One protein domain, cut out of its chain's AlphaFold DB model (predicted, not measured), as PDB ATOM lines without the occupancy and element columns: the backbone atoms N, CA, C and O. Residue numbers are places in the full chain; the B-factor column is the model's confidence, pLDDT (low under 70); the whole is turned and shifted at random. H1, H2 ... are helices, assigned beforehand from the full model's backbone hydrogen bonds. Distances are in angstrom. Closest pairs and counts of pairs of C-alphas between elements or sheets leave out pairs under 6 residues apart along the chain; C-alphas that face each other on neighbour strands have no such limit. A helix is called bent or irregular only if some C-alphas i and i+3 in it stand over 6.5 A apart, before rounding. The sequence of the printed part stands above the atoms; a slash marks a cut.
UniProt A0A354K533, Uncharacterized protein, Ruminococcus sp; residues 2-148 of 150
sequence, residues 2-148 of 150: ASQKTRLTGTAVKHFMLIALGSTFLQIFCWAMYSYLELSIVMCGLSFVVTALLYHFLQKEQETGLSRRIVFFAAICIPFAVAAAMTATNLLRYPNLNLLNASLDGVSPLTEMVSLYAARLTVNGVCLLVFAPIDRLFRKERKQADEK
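Overview. This is residues 2 to 148 of the 150 residues of an uncharacterized protein of Ruminococcus sp (UniProt A0A354K533). Two helical hairpins, H1 with H2 and H3b with H4, pack on each other crosswise; the long helices H1 and H4 cross as a lopsided X. Residues 2 to 7 of H1 and 137 to 148, of which 137 to 146 belong to H4, stick out, while the loop of residues 94 to 108 lies at the turn between H3b and H4. The printed part has 147 residues with four named helices, H1, H2, H3 and H4 in chain order, and no named strand; its class is all helix. It is loose, with a radius of gyration of the C-alphas of 18.1 A, and spans 59 by 43 by 27 A.

Along the chain. Find C-alpha 2 at (-46.325, -6.984, 22.102); from there H1 runs through residues 2 to 36, 50.9 A from first to last C-alpha. H2 follows at residues 41 to 60, over 30.3 A. H3, residues 68 to 93, was assigned as one helix by its hydrogen bonds but is bent: C-alphas 75 and 78 are 6.8 A apart. Its arms are H3a, residues 68 to 75, and H3b, residues 78 to 93, 22.5 A long, at a steep tilt of 40 degrees. H4, residues 109 to 146, runs 54.4 A from C-alpha 109 at (-31.367, 21.622, 62.934) to C-alpha 146 at (-58.040, 31.718, 16.621).

Arrangement. Start at Cys 30 and Ser 47, the closest C-alphas of the hairpin H1 and H2 at 5.7 A; these helices touch at a shallow tilt of 18 degrees, opposite ways, H1 with residues 23 to 34 alone. Next look at Ala 20 and Ala 74, whose C-alphas, 4.7 A apart, are the closest where H1 touches H3a at a steep tilt of 48 degrees. The hairpin H3b and H4 touches with closest C-alphas Phe 80 and Gly 125, 5.0 A apart, at a shallow tilt of 34 degrees, only just short of steep. H2 touches H4 at a steep tilt of 48 degrees, closest at the C-alphas of Phe 48 and Asn 124, 5.9 A apart. H1 touches H4 at a steep tilt of 61 degrees, with C-alphas 27 and 121 closest at 7.0 A. H2 and H3b are apart. Every O i to N i+4 pair is within hydrogen-bond range in H3a and H3b; the counts are 30 of 31 in H1, 12 of 16 in H2 and 32 of 34 in H4.

Size, cuts and confidence. The C-alphas farthest apart, those of Gly 106 and Lys 148, are 64.0 A apart. The printed part has no cut, and the link from H3 to H4, 15 residues, is long. Look in the B-factor column for pLDDT under 70 at residues 2 to 10, 38 to 45, 60 to 66, 95 to 107 and 139 to 148; the mean of the printed part is 71.0.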
ATOM      1  N   ALA A   2     -46.446  -7.228  20.650       47.94
ATOM      2  CA  ALA A   2     -46.325  -6.984  22.102       47.94
ATOM      3  C   ALA A   2     -45.061  -6.191  22.524       47.94
ATOM      4  O   ALA A   2     -45.121  -5.401  23.457       47.94
ATOM      5  N   SER A   3     -43.947  -6.337  21.793       50.62
ATOM      6  CA  SER A   3     -42.640  -5.720  22.108       50.62
ATOM      7  C   SER A   3     -42.577  -4.192  21.894       50.62
ATOM      8  O   SER A   3     -41.790  -3.489  22.525       50.62
ATOM      9  N   GLN A   4     -43.439  -3.640  21.032       47.53
ATOM     10  CA  GLN A   4     -43.464  -2.199  20.744       47.53
ATOM     11  C   GLN A   4     -44.280  -1.424  21.792       47.53
ATOM     12  O   GLN A   4     -43.903  -0.320  22.178       47.53
ATOM     13  N   LYS A   5     -45.350  -2.040  22.320       46.91
ATOM     14  CA  LYS A   5     -46.204  -1.453  23.364       46.91
ATOM     15  C   LYS A   5     -45.460  -1.333  24.699       46.91
ATOM     16  O   LYS A   5     -45.561  -0.293  25.338       46.91
ATOM     17  N   THR A   6     -44.647  -2.331  25.064       52.47
ATOM     18  CA  THR A   6     -43.799  -2.308  26.271       52.47
ATOM     19  C   THR A   6     -42.689  -1.258  26.204       52.47
ATOM     20  O   THR A   6     -42.451  -0.575  27.203       52.47
ATOM     21  N   ARG A   7     -42.052  -1.057  25.038       51.72
ATOM     22  CA  ARG A   7     -41.060   0.022  24.851       51.72
ATOM     23  C   ARG A   7     -41.680   1.411  24.998       51.72
ATOM     24  O   ARG A   7     -41.112   2.235  25.704       51.72
ATOM     25  N   LEU A   8     -42.855   1.645  24.408       53.59
ATOM     26  CA  LEU A   8     -43.590   2.913  24.526       53.59
ATOM     27  C   LEU A   8     -43.960   3.249  25.981       53.59
ATOM     28  O   LEU A   8     -43.783   4.389  26.407       53.59
ATOM     29  N   THR A   9     -44.386   2.263  26.778       60.72
ATOM     30  CA  THR A   9     -44.616   2.457  28.224       60.72
ATOM     31  C   THR A   9     -43.332   2.749  28.996       60.72
ATOM     32  O   THR A   9     -43.341   3.606  29.873       60.72
ATOM     33  N   GLY A  10     -42.218   2.089  28.665       65.62
ATOM     34  CA  GLY A  10     -40.940   2.315  29.345       65.62
ATOM     35  C   GLY A  10     -40.424   3.744  29.166       65.62
ATOM     36  O   GLY A  10     -39.977   4.367  30.127       65.62
ATOM     37  N   THR A  11     -40.530   4.300  27.959       71.25
ATOM     38  CA  THR A  11     -40.109   5.681  27.691       71.25
ATOM     39  C   THR A  11     -41.055   6.696  28.335       71.25
ATOM     40  O   THR A  11     -40.587   7.681  28.898       71.25
ATOM     41  N   ALA A  12     -42.369   6.454  28.327       70.50
ATOM     42  CA  ALA A  12     -43.338   7.336  28.981       70.50
ATOM     43  C   ALA A  12     -43.144   7.395  30.509       70.50
ATOM     44  O   ALA A  12     -43.195   8.474  31.095       70.50
ATOM     45  N   VAL A  13     -42.856   6.256  31.150       76.44
ATOM     46  CA  VAL A  13     -42.552   6.194  32.592       76.44
ATOM     47  C   VAL A  13     -41.259   6.939  32.922       76.44
ATOM     48  O   VAL A  13     -41.210   7.658  33.916       76.44
ATOM     49  N   LYS A  14     -40.228   6.831  32.072       80.00
ATOM     50  CA  LYS A  14     -38.985   7.598  32.242       80.00
ATOM     51  C   LYS A  14     -39.241   9.101  32.186       80.00
ATOM     52  O   LYS A  14     -38.849   9.794  33.114       80.00
ATOM     53  N   HIS A  15     -39.942   9.591  31.161       78.88
ATOM     54  CA  HIS A  15     -40.289  11.014  31.059       78.88
ATOM     55  C   HIS A  15     -41.133  11.480  32.247       78.88
ATOM     56  O   HIS A  15     -40.870  12.538  32.807       78.88
ATOM     57  N   PHE A  16     -42.094  10.667  32.692       79.88
ATOM     58  CA  PHE A  16     -42.894  10.956  33.879       79.88
ATOM     59  C   PHE A  16     -42.036  11.128  35.137       79.88
ATOM     60  O   PHE A  16     -42.159  12.134  35.833       79.88
ATOM     61  N   MET A  17     -41.151  10.166  35.415       81.94
ATOM     62  CA  MET A  17     -40.251  10.235  36.567       81.94
ATOM     63  C   MET A  17     -39.315  11.435  36.470       81.94
ATOM     64  O   MET A  17     -39.123  12.126  37.463       81.94
ATOM     65  N   LEU A  18     -38.771  11.711  35.285       84.12
ATOM     66  CA  LEU A  18     -37.827  12.805  35.064       84.12
ATOM     67  C   LEU A  18     -38.495  14.169  35.270       84.12
ATOM     68  O   LEU A  18     -37.917  15.040  35.912       84.12
ATOM     69  N   ILE A  19     -39.747  14.324  34.827       82.94
ATOM     70  CA  ILE A  19     -40.560  15.520  35.083       82.94
ATOM     71  C   ILE A  19     -40.870  15.666  36.579       82.94
ATOM     72  O   ILE A  19     -40.737  16.759  37.129       82.94
ATOM     73  N   ALA A  20     -41.266  14.583  37.255       80.50
ATOM     74  CA  ALA A  20     -41.606  14.624  38.678       80.50
ATOM     75  C   ALA A  20     -40.388  14.934  39.564       80.50
ATOM     76  O   ALA A  20     -40.444  15.821  40.419       80.50
ATOM     77  N   LEU A  21     -39.270  14.244  39.327       82.44
ATOM     78  CA  LEU A  21     -38.001  14.467  40.021       82.44
ATOM     79  C   LEU A  21     -37.435  15.849  39.697       82.44
ATOM     80  O   LEU A  21     -37.047  16.563  40.613       82.44
ATOM     81  N   GLY A  22     -37.441  16.247  38.424       83.88
ATOM     82  CA  GLY A  22     -36.952  17.551  37.983       83.88
ATOM     83  C   GLY A  22     -37.738  18.711  38.590       83.88
ATOM     84  O   GLY A  22     -37.137  19.656  39.090       83.88
ATOM     85  N   SER A  23     -39.071  18.615  38.630       80.56
ATOM     86  CA  SER A  23     -39.921  19.628  39.271       80.56
ATOM     87  C   SER A  23     -39.685  19.692  40.784       80.56
ATOM     88  O   SER A  23     -39.516  20.775  41.337       80.56
ATOM     89  N   THR A  24     -39.591  18.540  41.455       80.38
ATOM     90  CA  THR A  24     -39.298  18.486  42.898       80.38
ATOM     91  C   THR A  24     -37.922  19.080  43.209       80.38
ATOM     92  O   THR A  24     -37.792  19.912  44.104       80.38
ATOM     93  N   PHE A  25     -36.899  18.695  42.440       84.56
ATOM     94  CA  PHE A  25     -35.542  19.211  42.581       84.56
ATOM     95  C   PHE A  25     -35.486  20.719  42.350       84.56
ATOM     96  O   PHE A  25     -34.890  21.424  43.155       84.56
ATOM     97  N   LEU A  26     -36.141  21.228  41.303       82.88
ATOM     98  CA  LEU A  26     -36.162  22.659  41.006       82.88
ATOM     99  C   LEU A  26     -36.825  23.458  42.131       82.88
ATOM    100  O   LEU A  26     -36.295  24.488  42.538       82.88
ATOM    101  N   GLN A  27     -37.944  22.970  42.673       77.94
ATOM    102  CA  GLN A  27     -38.605  23.628  43.798       77.94
ATOM    103  C   GLN A  27     -37.700  23.648  45.039       77.94
ATOM    104  O   GLN A  27     -37.544  24.700  45.655       77.94
ATOM    105  N   ILE A  28     -37.054  22.525  45.379       79.44
ATOM    106  CA  ILE A  28     -36.087  22.460  46.489       79.44
ATOM    107  C   ILE A  28     -34.913  23.412  46.236       79.44
ATOM    108  O   ILE A  28     -34.537  24.168  47.127       79.44
ATOM    109  N   PHE A  29     -34.362  23.418  45.022       82.19
ATOM    110  CA  PHE A  29     -33.237  24.264  44.638       82.19
ATOM    111  C   PHE A  29     -33.575  25.752  44.747       82.19
ATOM    112  O   PHE A  29     -32.811  26.506  45.344       82.19
ATOM    113  N   CYS A  30     -34.739  26.184  44.250       77.00
ATOM    114  CA  CYS A  30     -35.198  27.566  44.391       77.00
ATOM    115  C   CYS A  30     -35.285  27.989  45.863       77.00
ATOM    116  O   CYS A  30     -34.893  29.102  46.209       77.00
ATOM    117  N   TRP A  31     -35.756  27.103  46.739       73.06
ATOM    118  CA  TRP A  31     -35.853  27.388  48.167       73.06
ATOM    119  C   TRP A  31     -34.507  27.336  48.900       73.06
ATOM    120  O   TRP A  31     -34.285  28.120  49.827       73.06
ATOM    121  N   ALA A  32     -33.605  26.447  48.492       75.44
ATOM    122  CA  ALA A  32     -32.241  26.398  49.007       75.44
ATOM    123  C   ALA A  32     -31.486  27.683  48.643       75.44
ATOM    124  O   ALA A  32     -30.910  28.326  49.517       75.44
ATOM    125  N   MET A  33     -31.587  28.119  47.384       74.19
ATOM    126  CA  MET A  33     -31.036  29.393  46.916       74.19
ATOM    127  C   MET A  33     -31.646  30.585  47.650       74.19
ATOM    128  O   MET A  33     -30.920  31.489  48.045       74.19
ATOM    129  N   TYR A  34     -32.960  30.575  47.887       72.81
ATOM    130  CA  TYR A  34     -33.627  31.605  48.683       72.81
ATOM    131  C   TYR A  34     -33.037  31.716  50.094       72.81
ATOM    132  O   TYR A  34     -32.786  32.818  50.572       72.81
ATOM    133  N   SER A  35     -32.808  30.573  50.744       71.25
ATOM    134  CA  SER A  35     -32.277  30.533  52.110       71.25
ATOM    135  C   SER A  35     -30.799  30.927  52.156       71.25
ATOM    136  O   SER A  35     -30.379  31.569  53.106       71.25
ATOM    137  N   TYR A  36     -30.025  30.592  51.118       73.56
ATOM    138  CA  TYR A  36     -28.615  30.971  50.998       73.56
ATOM    139  C   TYR A  36     -28.412  32.459  50.677       73.56
ATOM    140  O   TYR A  36     -27.448  33.064  51.127       73.56
ATOM    141  N   LEU A  37     -29.313  33.053  49.889       73.62
ATOM    142  CA  LEU A  37     -29.244  34.457  49.472       73.62
ATOM    143  C   LEU A  37     -29.984  35.417  50.418       73.62
ATOM    144  O   LEU A  37     -30.098  36.596  50.092       73.62
ATOM    145  N   GLU A  38     -30.526  34.914  51.534       67.88
ATOM    146  CA  GLU A  38     -31.320  35.683  52.512       67.88
ATOM    147  C   GLU A  38     -32.409  36.558  51.860       67.88
ATOM    148  O   GLU A  38     -32.683  37.688  52.266       67.88
ATOM    149  N   LEU A  39     -33.038  36.043  50.799       62.84
ATOM    150  CA  LEU A  39     -34.028  36.802  50.040       62.84
ATOM    151  C   LEU A  39     -35.297  37.038  50.879       62.84
ATOM    152  O   LEU A  39     -35.637  36.256  51.762       62.84
ATOM    153  N   SER A  40     -36.011  38.137  50.608       64.12
ATOM    154  CA  SER A  40     -37.282  38.484  51.272       64.12
ATOM    155  C   SER A  40     -38.422  37.560  50.842       64.12
ATOM    156  O   SER A  40     -38.481  37.173  49.678       64.12
ATOM    157  N   ILE A  41     -39.391  37.297  51.730       62.62
ATOM    158  CA  ILE A  41     -40.500  36.341  51.520       62.62
ATOM    159  C   ILE A  41     -41.371  36.664  50.304       62.62
ATOM    160  O   ILE A  41     -42.009  35.779  49.741       62.62
ATOM    161  N   VAL A  42     -41.325  37.903  49.818       56.16
ATOM    162  CA  VAL A  42     -41.949  38.323  48.554       56.16
ATOM    163  C   VAL A  42     -41.370  37.556  47.351       56.16
ATOM    164  O   VAL A  42     -42.091  37.228  46.411       56.16
ATOM    165  N   MET A  43     -40.096  37.157  47.412       58.31
ATOM    166  CA  MET A  43     -39.442  36.306  46.411       58.31
ATOM    167  C   MET A  43     -39.899  34.839  46.463       58.31
ATOM    168  O   MET A  43     -39.570  34.081  45.552       58.31
ATOM    169  N   CYS A  44     -40.720  34.421  47.438       61.97
ATOM    170  CA  CYS A  44     -41.373  33.102  47.406       61.97
ATOM    171  C   CYS A  44     -42.213  32.923  46.136       61.97
ATOM    172  O   CYS A  44     -42.264  31.825  45.576       61.97
ATOM    173  N   GLY A  45     -42.799  34.019  45.634       65.12
ATOM    174  CA  GLY A  45     -43.519  34.041  44.363       65.12
ATOM    175  C   GLY A  45     -42.640  33.688  43.160       65.12
ATOM    176  O   GLY A  45     -43.148  33.161  42.177       65.12
ATOM    177  N   LEU A  46     -41.319  33.884  43.229       70.50
ATOM    178  CA  LEU A  46     -40.414  33.531  42.135       70.50
ATOM    179  C   LEU A  46     -40.335  32.012  41.945       70.50
ATOM    180  O   LEU A  46     -40.391  31.539  40.814       70.50
ATOM    181  N   SER A  47     -40.277  31.241  43.037       71.38
ATOM    182  CA  SER A  47     -40.294  29.771  42.970       71.38
ATOM    183  C   SER A  47     -41.587  29.254  42.328       71.38
ATOM    184  O   SER A  47     -41.564  28.330  41.511       71.38
ATOM    185  N   PHE A  48     -42.707  29.911  42.633       73.12
ATOM    186  CA  PHE A  48     -43.999  29.665  42.009       73.12
ATOM    187  C   PHE A  48     -43.964  29.975  40.508       73.12
ATOM    188  O   PHE A  48     -44.297  29.109  39.702       73.12
ATOM    189  N   VAL A  49     -43.493  31.163  40.119       77.31
ATOM    190  CA  VAL A  49     -43.405  31.596  38.713       77.31
ATOM    191  C   VAL A  49     -42.499  30.675  37.897       77.31
ATOM    192  O   VAL A  49     -42.877  30.255  36.806       77.31
ATOM    193  N   VAL A  50     -41.332  30.308  38.428       79.06
ATOM    194  CA  VAL A  50     -40.384  29.400  37.765       79.06
ATOM    195  C   VAL A  50     -41.016  28.025  37.538       79.06
ATOM    196  O   VAL A  50     -40.937  27.480  36.437       79.06
ATOM    197  N   THR A  51     -41.708  27.487  38.543       74.38
ATOM    198  CA  THR A  51     -42.367  26.178  38.430       74.38
ATOM    199  C   THR A  51     -43.578  26.231  37.489       74.38
ATOM    200  O   THR A  51     -43.806  25.303  36.711       74.38
ATOM    201  N   ALA A  52     -44.326  27.337  37.494       77.56
ATOM    202  CA  ALA A  52     -45.437  27.586  36.581       77.56
ATOM    203  C   ALA A  52     -44.972  27.707  35.120       77.56
ATOM    204  O   ALA A  52     -45.591  27.129  34.223       77.56
ATOM    205  N   LEU A  53     -43.856  28.399  34.871       78.25
ATOM    206  CA  LEU A  53     -43.233  28.487  33.549       78.25
ATOM    207  C   LEU A  53     -42.745  27.120  33.072       78.25
ATOM    208  O   LEU A  53     -43.042  26.739  31.941       78.25
ATOM    209  N   LEU A  54     -42.062  26.355  33.932       79.81
ATOM    210  CA  LEU A  54     -41.626  24.995  33.606       79.81
ATOM    211  C   LEU A  54     -42.818  24.124  33.192       79.81
ATOM    212  O   LEU A  54     -42.776  23.460  32.158       79.81
ATOM    213  N   TYR A  55     -43.910  24.175  33.956       76.88
ATOM    214  CA  TYR A  55     -45.150  23.485  33.611       76.88
ATOM    215  C   TYR A  55     -45.718  23.944  32.260       76.88
ATOM    216  O   TYR A  55     -46.102  23.112  31.434       76.88
ATOM    217  N   HIS A  56     -45.739  25.254  32.002       77.31
ATOM    218  CA  HIS A  56     -46.227  25.813  30.744       77.31
ATOM    219  C   HIS A  56     -45.389  25.357  29.534       77.31
ATOM    220  O   HIS A  56     -45.959  25.043  28.481       77.31
ATOM    221  N   PHE A  57     -44.062  25.285  29.681       77.12
ATOM    222  CA  PHE A  57     -43.151  24.776  28.653       77.12
ATOM    223  C   PHE A  57     -43.334  23.274  28.423       77.12
ATOM    224  O   PHE A  57     -43.580  22.871  27.285       77.12
ATOM    225  N   LEU A  58     -43.354  22.468  29.490       75.56
ATOM    226  CA  LEU A  58     -43.578  21.019  29.412       75.56
ATOM    227  C   LEU A  58     -44.928  20.662  28.772       75.56
ATOM    228  O   LEU A  58     -45.057  19.643  28.103       75.56
ATOM    229  N   GLN A  59     -45.956  21.501  28.940       70.38
ATOM    230  CA  GLN A  59     -47.239  21.316  28.254       70.38
ATOM    231  C   GLN A  59     -47.228  21.678  26.765       70.38
ATOM    232  O   GLN A  59     -48.119  21.242  26.023       70.38
ATOM    233  N   LYS A  60     -46.313  22.555  26.344       67.75
ATOM    234  CA  LYS A  60     -46.175  23.003  24.954       67.75
ATOM    235  C   LYS A  60     -45.331  22.023  24.137       67.75
ATOM    236  O   LYS A  60     -45.534  21.915  22.931       67.75
ATOM    237  N   GLU A  61     -44.434  21.304  24.796       68.25
ATOM    238  CA  GLU A  61     -43.537  20.335  24.187       68.25
ATOM    239  C   GLU A  61     -44.287  19.072  23.727       68.25
ATOM    240  O   GLU A  61     -44.748  18.253  24.525       68.25
ATOM    241  N   GLN A  62     -44.422  18.925  22.404       57.56
ATOM    242  CA  GLN A  62     -45.063  17.764  21.775       57.56
ATOM    243  C   GLN A  62     -44.231  16.477  21.910       57.56
ATOM    244  O   GLN A  62     -44.788  15.385  21.817       57.56
ATOM    245  N   GLU A  63     -42.925  16.592  22.176       59.94
ATOM    246  CA  GLU A  63     -41.992  15.458  22.234       59.94
ATOM    247  C   GLU A  63     -42.100  14.612  23.506       59.94
ATOM    248  O   GLU A  63     -41.659  13.465  23.525       59.94
ATOM    249  N   THR A  64     -42.756  15.118  24.555       60.38
ATOM    250  CA  THR A  64     -42.924  14.360  25.806       60.38
ATOM    251  C   THR A  64     -43.748  13.080  25.625       60.38
ATOM    252  O   THR A  64     -43.696  12.191  26.478       60.38
ATOM    253  N   GLY A  65     -44.543  12.972  24.548       63.88
ATOM    254  CA  GLY A  65     -45.418  11.823  24.272       63.88
ATOM    255  C   GLY A  65     -46.487  11.572  25.348       63.88
ATOM    256  O   GLY A  65     -47.197  10.566  25.303       63.88
ATOM    257  N   LEU A  66     -46.605  12.472  26.329       68.94
ATOM    258  CA  LEU A  66     -47.444  12.349  27.514       68.94
ATOM    259  C   LEU A  66     -48.690  13.224  27.374       68.94
ATOM    260  O   LEU A  66     -48.649  14.363  26.912       68.94
ATOM    261  N   SER A  67     -49.831  12.706  27.831       73.75
ATOM    262  CA  SER A  67     -51.046  13.518  27.922       73.75
ATOM    263  C   SER A  67     -50.836  14.670  28.905       73.75
ATOM    264  O   SER A  67     -50.256  14.485  29.975       73.75
ATOM    265  N   ARG A  68     -51.396  15.848  28.605       73.38
ATOM    266  CA  ARG A  68     -51.313  17.047  29.466       73.38
ATOM    267  C   ARG A  68     -51.744  16.794  30.910       73.38
ATOM    268  O   ARG A  68     -51.204  17.403  31.829       73.38
ATOM    269  N   ARG A  69     -52.709  15.887  31.116       72.69
ATOM    270  CA  ARG A  69     -53.140  15.474  32.461       72.69
ATOM    271  C   ARG A  69     -52.007  14.768  33.205       72.69
ATOM    272  O   ARG A  69     -51.790  15.049  34.372       72.69
ATOM    273  N   ILE A  70     -51.266  13.899  32.526       76.38
ATOM    274  CA  ILE A  70     -50.165  13.137  33.119       76.38
ATOM    275  C   ILE A  70     -48.994  14.064  33.467       76.38
ATOM    276  O   ILE A  70     -48.456  13.956  34.562       76.38
ATOM    277  N   VAL A  71     -48.665  15.027  32.597       77.81
ATOM    278  CA  VAL A  71     -47.649  16.061  32.883       77.81
ATOM    279  C   VAL A  71     -48.031  16.883  34.116       77.81
ATOM    280  O   VAL A  71     -47.188  17.144  34.967       77.81
ATOM    281  N   PHE A  72     -49.312  17.236  34.264       78.06
ATOM    282  CA  PHE A  72     -49.820  17.911  35.461       78.06
ATOM    283  C   PHE A  72     -49.666  17.076  36.733       78.06
ATOM    284  O   PHE A  72     -49.150  17.576  37.734       78.06
ATOM    285  N   PHE A  73     -50.052  15.799  36.690       79.75
ATOM    286  CA  PHE A  73     -49.881  14.924  37.846       79.75
ATOM    287  C   PHE A  73     -48.402  14.750  38.218       79.75
ATOM    288  O   PHE A  73     -48.070  14.817  39.399       79.75
ATOM    289  N   ALA A  74     -47.525  14.590  37.224       78.81
ATOM    290  CA  ALA A  74     -46.087  14.428  37.421       78.81
ATOM    291  C   ALA A  74     -45.428  15.684  38.004       78.81
ATOM    292  O   ALA A  74     -44.708  15.601  38.991       78.81
ATOM    293  N   ALA A  75     -45.671  16.846  37.395       76.00
ATOM    294  CA  ALA A  75     -44.946  18.076  37.700       76.00
ATOM    295  C   ALA A  75     -45.502  18.833  38.913       76.00
ATOM    296  O   ALA A  75     -44.760  19.596  39.527       76.00
ATOM    297  N   ILE A  76     -46.793  18.666  39.235       77.56
ATOM    298  CA  ILE A  76     -47.488  19.472  40.252       77.56
ATOM    299  C   ILE A  76     -48.103  18.588  41.338       77.56
ATOM    300  O   ILE A  76     -47.748  18.746  42.503       77.56
ATOM    301  N   CYS A  77     -48.984  17.637  40.999       79.94
ATOM    302  CA  CYS A  77     -49.697  16.875  42.036       79.94
ATOM    303  C   CYS A  77     -48.784  15.982  42.876       79.94
ATOM    304  O   CYS A  77     -48.980  15.919  44.084       79.94
ATOM    305  N   ILE A  78     -47.821  15.280  42.271       81.50
ATOM    306  CA  ILE A  78     -46.914  14.398  43.017       81.50
ATOM    307  C   ILE A  78     -45.997  15.195  43.951       81.50
ATOM    308  O   ILE A  78     -46.008  14.893  45.145       81.50
ATOM    309  N   PRO A  79     -45.261  16.222  43.478       78.25
ATOM    310  CA  PRO A  79     -44.441  17.049  44.361       78.25
ATOM    311  C   PRO A  79     -45.266  17.666  45.493       78.25
ATOM    312  O   PRO A  79     -44.842  17.638  46.646       78.25
ATOM    313  N   PHE A  80     -46.483  18.133  45.191       80.62
ATOM    314  CA  PHE A  80     -47.400  18.655  46.200       80.62
ATOM    315  C   PHE A  80     -47.850  17.592  47.208       80.62
ATOM    316  O   PHE A  80     -47.816  17.852  48.403       80.62
ATOM    317  N   ALA A  81     -48.255  16.402  46.762       82.94
ATOM    318  CA  ALA A  81     -48.715  15.337  47.652       82.94
ATOM    319  C   ALA A  81     -47.599  14.869  48.594       82.94
ATOM    320  O   ALA A  81     -47.846  14.658  49.780       82.94
ATOM    321  N   VAL A  82     -46.368  14.754  48.085       81.25
ATOM    322  CA  VAL A  82     -45.188  14.433  48.897       81.25
ATOM    323  C   VAL A  82     -44.918  15.547  49.906       81.25
ATOM    324  O   VAL A  82     -44.788  15.262  51.095       81.25
ATOM    325  N   ALA A  83     -44.898  16.809  49.467       79.88
ATOM    326  CA  ALA A  83     -44.694  17.952  50.354       79.88
ATOM    327  C   ALA A  83     -45.770  18.022  51.450       79.88
ATOM    328  O   ALA A  83     -45.436  18.093  52.630       79.88
ATOM    329  N   ALA A  84     -47.046  17.891  51.079       78.94
ATOM    330  CA  ALA A  84     -48.176  17.927  51.998       78.94
ATOM    331  C   ALA A  84     -48.133  16.772  53.009       78.94
ATOM    332  O   ALA A  84     -48.363  16.993  54.197       78.94
ATOM    333  N   ALA A  85     -47.790  15.555  52.573       84.25
ATOM    334  CA  ALA A  85     -47.633  14.408  53.466       84.25
ATOM    335  C   ALA A  85     -46.480  14.613  54.461       84.25
ATOM    336  O   ALA A  85     -46.623  14.305  55.647       84.25
ATOM    337  N   MET A  86     -45.353  15.173  54.008       79.00
ATOM    338  CA  MET A  86     -44.228  15.507  54.884       79.00
ATOM    339  C   MET A  86     -44.595  16.614  55.878       79.00
ATOM    340  O   MET A  86     -44.308  16.481  57.068       79.00
ATOM    341  N   THR A  87     -45.281  17.669  55.436       79.44
ATOM    342  CA  THR A  87     -45.766  18.745  56.310       79.44
ATOM    343  C   THR A  87     -46.764  18.226  57.342       79.44
ATOM    344  O   THR A  87     -46.613  18.528  58.523       79.44
ATOM    345  N   ALA A  88     -47.730  17.395  56.940       79.44
ATOM    346  CA  ALA A  88     -48.691  16.780  57.854       79.44
ATOM    347  C   ALA A  88     -48.000  15.867  58.879       79.44
ATOM    348  O   ALA A  88     -48.295  15.938  60.068       79.44
ATOM    349  N   THR A  89     -47.027  15.060  58.445       80.94
ATOM    350  CA  THR A  89     -46.247  14.197  59.348       80.94
ATOM    351  C   THR A  89     -45.453  15.020  60.365       80.94
ATOM    352  O   THR A  89     -45.401  14.656  61.540       80.94
ATOM    353  N   ASN A  90     -44.868  16.145  59.942       74.50
ATOM    354  CA  ASN A  90     -44.138  17.042  60.835       74.50
ATOM    355  C   ASN A  90     -45.061  17.764  61.822       74.50
ATOM    356  O   ASN A  90     -44.712  17.836  62.993       74.50
ATOM    357  N   LEU A  91     -46.248  18.207  61.395       73.69
ATOM    358  CA  LEU A  91     -47.258  18.790  62.290       73.69
ATOM    359  C   LEU A  91     -47.737  17.797  63.354       73.69
ATOM    360  O   LEU A  91     -47.906  18.166  64.511       73.69
ATOM    361  N   LEU A  92     -47.938  16.530  62.977       79.56
ATOM    362  CA  LEU A  92     -48.368  15.487  63.914       79.56
ATOM    363  C   LEU A  92     -47.275  15.115  64.923       79.56
ATOM    364  O   LEU A  92     -47.584  14.803  66.070       79.56
ATOM    365  N   ARG A  93     -46.001  15.128  64.510       73.50
ATOM    366  CA  ARG A  93     -44.862  14.818  65.394       73.50
ATOM    367  C   ARG A  93     -44.436  15.999  66.259       73.50
ATOM    368  O   ARG A  93     -43.985  15.792  67.380       73.50
ATOM    369  N   TYR A  94     -44.578  17.210  65.741       71.94
ATOM    370  CA  TYR A  94     -44.149  18.446  66.379       71.94
ATOM    371  C   TYR A  94     -45.274  19.485  66.239       71.94
ATOM    372  O   TYR A  94     -45.256  20.321  65.338       71.94
ATOM    373  N   PRO A  95     -46.287  19.450  67.115       65.12
ATOM    374  CA  PRO A  95     -47.446  20.340  67.011       65.12
ATOM    375  C   PRO A  95     -47.114  21.814  67.292       65.12
ATOM    376  O   PRO A  95     -47.814  22.701  66.815       65.12
ATOM    377  N   ASN A  96     -46.021  22.086  68.012       64.25
ATOM    378  CA  ASN A  96     -45.546  23.445  68.305       64.25
ATOM    379  C   ASN A  96     -44.683  24.037  67.178       64.25
ATOM    380  O   ASN A  96     -44.109  25.114  67.331       64.25
ATOM    381  N   LEU A  97     -44.537  23.317  66.062       64.00
ATOM    382  CA  LEU A  97     -43.627  23.677  64.989       64.00
ATOM    383  C   LEU A  97     -44.232  24.829  64.181       64.00
ATOM    384  O   LEU A  97     -45.214  24.658  63.456       64.00
ATOM    385  N   ASN A  98     -43.642  26.018  64.304       61.75
ATOM    386  CA  ASN A  98     -44.050  27.157  63.498       61.75
ATOM    387  C   ASN A  98     -43.525  26.960  62.069       61.75
ATOM    388  O   ASN A  98     -42.408  27.330  61.737       61.75
ATOM    389  N   LEU A  99     -44.328  26.345  61.203       59.94
ATOM    390  CA  LEU A  99     -43.949  25.962  59.833       59.94
ATOM    391  C   LEU A  99     -43.474  27.127  58.938       59.94
ATOM    392  O   LEU A  99     -42.933  26.897  57.855       59.94
ATOM    393  N   LEU A 100     -43.689  28.370  59.377       58.00
ATOM    394  CA  LEU A 100     -43.277  29.594  58.694       58.00
ATOM    395  C   LEU A 100     -42.073  30.287  59.354       58.00
ATOM    396  O   LEU A 100     -41.484  31.164  58.726       58.00
ATOM    397  N   ASN A 101     -41.688  29.892  60.573       54.75
ATOM    398  CA  ASN A 101     -40.590  30.485  61.335       54.75
ATOM    399  C   ASN A 101     -39.658  29.394  61.877       54.75
ATOM    400  O   ASN A 101     -40.069  28.531  62.642       54.75
ATOM    401  N   ALA A 102     -38.388  29.457  61.480       52.31
ATOM    402  CA  ALA A 102     -37.362  28.446  61.739       52.31
ATOM    403  C   ALA A 102     -36.831  28.464  63.185       52.31
ATOM    404  O   ALA A 102     -35.627  28.549  63.393       52.31
ATOM    405  N   SER A 103     -37.708  28.460  64.184       51.75
ATOM    406  CA  SER A 103     -37.274  28.438  65.578       51.75
ATOM    407  C   SER A 103     -38.114  27.452  66.369       51.75
ATOM    408  O   SER A 103     -39.282  27.709  66.666       51.75
ATOM    409  N   LEU A 104     -37.513  26.300  66.672       56.62
ATOM    410  CA  LEU A 104     -37.964  25.406  67.722       56.62
ATOM    411  C   LEU A 104     -36.872  25.278  68.770       56.62
ATOM    412  O   LEU A 104     -35.756  24.842  68.500       56.62
ATOM    413  N   ASP A 105     -37.245  25.535  70.016       52.03
ATOM    414  CA  ASP A 105     -36.443  25.090  71.142       52.03
ATOM    415  C   ASP A 105     -36.488  23.553  71.218       52.03
ATOM    416  O   ASP A 105     -37.540  22.949  71.438       52.03
ATOM    417  N   GLY A 106     -35.331  22.906  71.028       55.84
ATOM    418  CA  GLY A 106     -35.125  21.486  71.343       55.84
ATOM    419  C   GLY A 106     -35.257  20.477  70.193       55.84
ATOM    420  O   GLY A 106     -35.301  19.276  70.464       55.84
ATOM    421  N   VAL A 107     -35.290  20.907  68.927       66.06
ATOM    422  CA  VAL A 107     -35.323  20.003  67.757       66.06
ATOM    423  C   VAL A 107     -34.003  20.065  66.974       66.06
ATOM    424  O   VAL A 107     -33.327  21.086  66.945       66.06
ATOM    425  N   SER A 108     -33.596  18.948  66.356       70.69
ATOM    426  CA  SER A 108     -32.377  18.905  65.534       70.69
ATOM    427  C   SER A 108     -32.465  19.894  64.355       70.69
ATOM    428  O   SER A 108     -33.489  19.890  63.661       70.69
ATOM    429  N   PRO A 109     -31.390  20.645  64.033       71.00
ATOM    430  CA  PRO A 109     -31.367  21.622  62.934       71.00
ATOM    431  C   PRO A 109     -31.790  21.044  61.574       71.00
ATOM    432  O   PRO A 109     -32.395  21.719  60.742       71.00
ATOM    433  N   LEU A 110     -31.508  19.758  61.342       70.12
ATOM    434  CA  LEU A 110     -31.924  19.056  60.125       70.12
ATOM    435  C   LEU A 110     -33.446  18.903  60.040       70.12
ATOM    436  O   LEU A 110     -34.030  19.062  58.969       70.12
ATOM    437  N   THR A 111     -34.098  18.583  61.155       70.44
ATOM    438  CA  THR A 111     -35.554  18.415  61.208       70.44
ATOM    439  C   THR A 111     -36.260  19.758  61.041       70.44
ATOM    440  O   THR A 111     -37.256  19.826  60.318       70.44
ATOM    441  N   GLU A 112     -35.708  20.829  61.612       71.31
ATOM    442  CA  GLU A 112     -36.198  22.192  61.387       71.31
ATOM    443  C   GLU A 112     -36.136  22.566  59.905       71.31
ATOM    444  O   GLU A 112     -37.163  22.922  59.326       71.31
ATOM    445  N   MET A 113     -34.985  22.381  59.247       71.75
ATOM    446  CA  MET A 113     -34.862  22.662  57.813       71.75
ATOM    447  C   MET A 113     -35.858  21.856  56.977       71.75
ATOM    448  O   MET A 113     -36.557  22.423  56.139       71.75
ATOM    449  N   VAL A 114     -35.964  20.543  57.209       72.44
ATOM    450  CA  VAL A 114     -36.894  19.682  56.458       72.44
ATOM    451  C   VAL A 114     -38.341  20.131  56.650       72.44
ATOM    452  O   VAL A 114     -39.103  20.168  55.684       72.44
ATOM    453  N   SER A 115     -38.729  20.502  57.870       71.06
ATOM    454  CA  SER A 115     -40.084  20.978  58.159       71.06
ATOM    455  C   SER A 115     -40.403  22.309  57.477       71.06
ATOM    456  O   SER A 115     -41.466  22.442  56.864       71.06
ATOM    457  N   LEU A 116     -39.448  23.242  57.486       75.69
ATOM    458  CA  LEU A 116     -39.554  24.546  56.848       75.69
ATOM    459  C   LEU A 116     -39.666  24.401  55.325       75.69
ATOM    460  O   LEU A 116     -40.559  24.978  54.706       75.69
ATOM    461  N   TYR A 117     -38.797  23.590  54.710       74.38
ATOM    462  CA  TYR A 117     -38.846  23.326  53.272       74.38
ATOM    463  C   TYR A 117     -40.130  22.599  52.871       74.38
ATOM    464  O   TYR A 117     -40.754  22.991  51.889       74.38
ATOM    465  N   ALA A 118     -40.581  21.601  53.636       74.50
ATOM    466  CA  ALA A 118     -41.834  20.902  53.352       74.50
ATOM    467  C   ALA A 118     -43.040  21.856  53.389       74.50
ATOM    468  O   ALA A 118     -43.867  21.847  52.475       74.50
ATOM    469  N   ALA A 119     -43.127  22.723  54.403       73.44
ATOM    470  CA  ALA A 119     -44.188  23.725  54.503       73.44
ATOM    471  C   ALA A 119     -44.186  24.693  53.315       73.44
ATOM    472  O   ALA A 119     -45.217  24.927  52.685       73.44
ATOM    473  N   ARG A 120     -43.005  25.202  52.965       76.94
ATOM    474  CA  ARG A 120     -42.781  26.105  51.832       76.94
ATOM    475  C   ARG A 120     -43.154  25.470  50.488       76.94
ATOM    476  O   ARG A 120     -43.819  26.103  49.670       76.94
ATOM    477  N   LEU A 121     -42.790  24.205  50.279       76.06
ATOM    478  CA  LEU A 121     -43.185  23.421  49.105       76.06
ATOM    479  C   LEU A 121     -44.697  23.180  49.063       76.06
ATOM    480  O   LEU A 121     -45.302  23.280  47.999       76.06
ATOM    481  N   THR A 122     -45.320  22.928  50.214       78.56
ATOM    482  CA  THR A 122     -46.774  22.750  50.315       78.56
ATOM    483  C   THR A 122     -47.508  24.028  49.921       78.56
ATOM    484  O   THR A 122     -48.392  23.975  49.069       78.56
ATOM    485  N   VAL A 123     -47.109  25.188  50.457       76.50
ATOM    486  CA  VAL A 123     -47.691  26.491  50.085       76.50
ATOM    487  C   VAL A 123     -47.531  26.751  48.586       76.50
ATOM    488  O   VAL A 123     -48.499  27.105  47.913       76.50
ATOM    489  N   ASN A 124     -46.338  26.510  48.036       76.50
ATOM    490  CA  ASN A 124     -46.091  26.677  46.607       76.50
ATOM    491  C   ASN A 124     -46.971  25.741  45.755       76.50
ATOM    492  O   ASN A 124     -47.561  26.156  44.757       76.50
ATOM    493  N   GLY A 125     -47.128  24.485  46.177       76.19
ATOM    494  CA  GLY A 125     -47.988  23.525  45.495       76.19
ATOM    495  C   GLY A 125     -49.475  23.890  45.549       76.19
ATOM    496  O   GLY A 125     -50.157  23.717  44.541       76.19
ATOM    497  N   VAL A 126     -49.976  24.482  46.644       80.81
ATOM    498  CA  VAL A 126     -51.344  25.040  46.687       80.81
ATOM    499  C   VAL A 126     -51.507  26.135  45.632       80.81
ATOM    500  O   VAL A 126     -52.463  26.101  44.855       80.81
ATOM    501  N   CYS A 127     -50.556  27.069  45.538       78.50
ATOM    502  CA  CYS A 127     -50.588  28.117  44.518       78.50
ATOM    503  C   CYS A 127     -50.582  27.527  43.097       78.50
ATOM    504  O   CYS A 127     -51.354  27.958  42.239       78.50
ATOM    505  N   LEU A 128     -49.760  26.504  42.839       78.00
ATOM    506  CA  LEU A 128     -49.691  25.826  41.537       78.00
ATOM    507  C   LEU A 128     -50.976  25.066  41.190       78.00
ATOM    508  O   LEU A 128     -51.377  25.044  40.025       78.00
ATOM    509  N   LEU A 129     -51.652  24.484  42.185       80.62
ATOM    510  CA  LEU A 129     -52.962  23.856  42.001       80.62
ATOM    511  C   LEU A 129     -54.036  24.866  41.592       80.62
ATOM    512  O   LEU A 129     -54.908  24.513  40.802       80.62
ATOM    513  N   VAL A 130     -53.961  26.108  42.077       80.38
ATOM    514  CA  VAL A 130     -54.854  27.203  41.656       80.38
ATOM    515  C   VAL A 130     -54.460  27.746  40.279       80.38
ATOM    516  O   VAL A 130     -55.325  28.060  39.465       80.38
ATOM    517  N   PHE A 131     -53.165  27.806  39.967       78.81
ATOM    518  CA  PHE A 131     -52.676  28.306  38.681       78.81
ATOM    519  C   PHE A 131     -52.998  27.386  37.499       78.81
ATOM    520  O   PHE A 131     -53.382  27.851  36.429       78.81
ATOM    521  N   ALA A 132     -52.871  26.069  37.668       72.25
ATOM    522  CA  ALA A 132     -53.095  25.108  36.590       72.25
ATOM    523  C   ALA A 132     -54.489  25.170  35.916       72.25
ATOM    524  O   ALA A 132     -54.549  25.093  34.683       72.25
ATOM    525  N   PRO A 133     -55.624  25.310  36.637       73.50
ATOM    526  CA  PRO A 133     -56.923  25.515  36.000       73.50
ATOM    527  C   PRO A 133     -57.027  26.881  35.311       73.50
ATOM    528  O   PRO A 133     -57.669  26.966  34.264       73.50
ATOM    529  N   ILE A 134     -56.360  27.913  35.837       77.25
ATOM    530  CA  ILE A 134     -56.313  29.250  35.235       77.25
ATOM    531  C   ILE A 134     -55.560  29.208  33.893       77.25
ATOM    532  O   ILE A 134     -56.118  29.627  32.880       77.25
ATOM    533  N   ASP A 135     -54.359  28.614  33.827       72.69
ATOM    534  CA  ASP A 135     -53.606  28.450  32.564       72.69
ATOM    535  C   ASP A 135     -54.418  27.657  31.524       72.69
ATOM    536  O   ASP A 135     -54.460  27.997  30.336       72.69
ATOM    537  N   ARG A 136     -55.162  26.637  31.977       70.19
ATOM    538  CA  ARG A 136     -56.050  25.855  31.110       70.19
ATOM    539  C   ARG A 136     -57.216  26.679  30.558       70.19
ATOM    540  O   ARG A 136     -57.593  26.456  29.404       70.19
ATOM    541  N   LEU A 137     -57.783  27.590  31.350       72.94
ATOM    542  CA  LEU A 137     -58.857  28.488  30.923       72.94
ATOM    543  C   LEU A 137     -58.342  29.487  29.876       72.94
ATOM    544  O   LEU A 137     -58.878  29.531  28.770       72.94
ATOM    545  N   PHE A 138     -57.224  30.165  30.156       70.50
ATOM    546  CA  PHE A 138     -56.605  31.128  29.236       70.50
ATOM    547  C   PHE A 138     -56.199  30.508  27.888       70.50
ATOM    548  O   PHE A 138     -56.365  31.123  26.832       70.50
ATOM    549  N   ARG A 139     -55.693  29.266  27.872       65.75
ATOM    550  CA  ARG A 139     -55.382  28.566  26.610       65.75
ATOM    551  C   ARG A 139     -56.631  28.172  25.819       65.75
ATOM    552  O   ARG A 139     -56.559  28.086  24.593       65.75
ATOM    553  N   LYS A 140     -57.747  27.883  26.495       60.66
ATOM    554  CA  LYS A 140     -59.016  27.548  25.835       60.66
ATOM    555  C   LYS A 140     -59.587  28.773  25.121       60.66
ATOM    556  O   LYS A 140     -60.006  28.641  23.975       60.66
ATOM    557  N   GLU A 141     -59.520  29.940  25.757       61.41
ATOM    558  CA  GLU A 141     -59.958  31.203  25.155       61.41
ATOM    559  C   GLU A 141     -59.128  31.576  23.924       61.41
ATOM    560  O   GLU A 141     -59.705  31.912  22.895       61.41
ATOM    561  N   ARG A 142     -57.793  31.415  23.954       59.62
ATOM    562  CA  ARG A 142     -56.966  31.663  22.754       59.62
ATOM    563  C   ARG A 142     -57.310  30.746  21.583       59.62
ATOM    564  O   ARG A 142     -57.370  31.216  20.457       59.62
ATOM    565  N   LYS A 143     -57.567  29.458  21.833       57.91
ATOM    566  CA  LYS A 143     -57.991  28.539  20.764       57.91
ATOM    567  C   LYS A 143     -59.326  28.947  20.145       57.91
ATOM    568  O   LYS A 143     -59.461  28.880  18.936       57.91
ATOM    569  N   GLN A 144     -60.282  29.390  20.961       58.25
ATOM    570  CA  GLN A 144     -61.567  29.882  20.459       58.25
ATOM    571  C   GLN A 144     -61.453  31.224  19.729       58.25
ATOM    572  O   GLN A 144     -62.243  31.469  18.823       58.25
ATOM    573  N   ALA A 145     -60.495  32.075  20.101       59.88
ATOM    574  CA  ALA A 145     -60.218  33.324  19.396       59.88
ATOM    575  C   ALA A 145     -59.553  33.090  18.027       59.88
ATOM    576  O   ALA A 145     -59.900  33.784  17.080       59.88
ATOM    577  N   ASP A 146     -58.665  32.094  17.903       57.28
ATOM    578  CA  ASP A 146     -58.040  31.718  16.621       57.28
ATOM    579  C   ASP A 146     -58.986  30.926  15.689       57.28
ATOM    580  O   ASP A 146     -58.854  31.003  14.472       57.28
ATOM    581  N   GLU A 147     -59.949  30.164  16.227       56.41
ATOM    582  CA  GLU A 147     -60.930  29.390  15.432       56.41
ATOM    583  C   GLU A 147     -62.163  30.191  14.994       56.41
ATOM    584  O   GLU A 147     -63.012  29.652  14.281       56.41
ATOM    585  N   LYS A 148     -62.301  31.455  15.404       42.28
ATOM    586  CA  LYS A 148     -63.397  32.311  14.947       42.28
ATOM    587  C   LYS A 148     -62.913  33.102  13.723       42.28
ATOM    588  O   LYS A 148     -62.212  34.094  13.913       42.28
TER     589      LYS A 148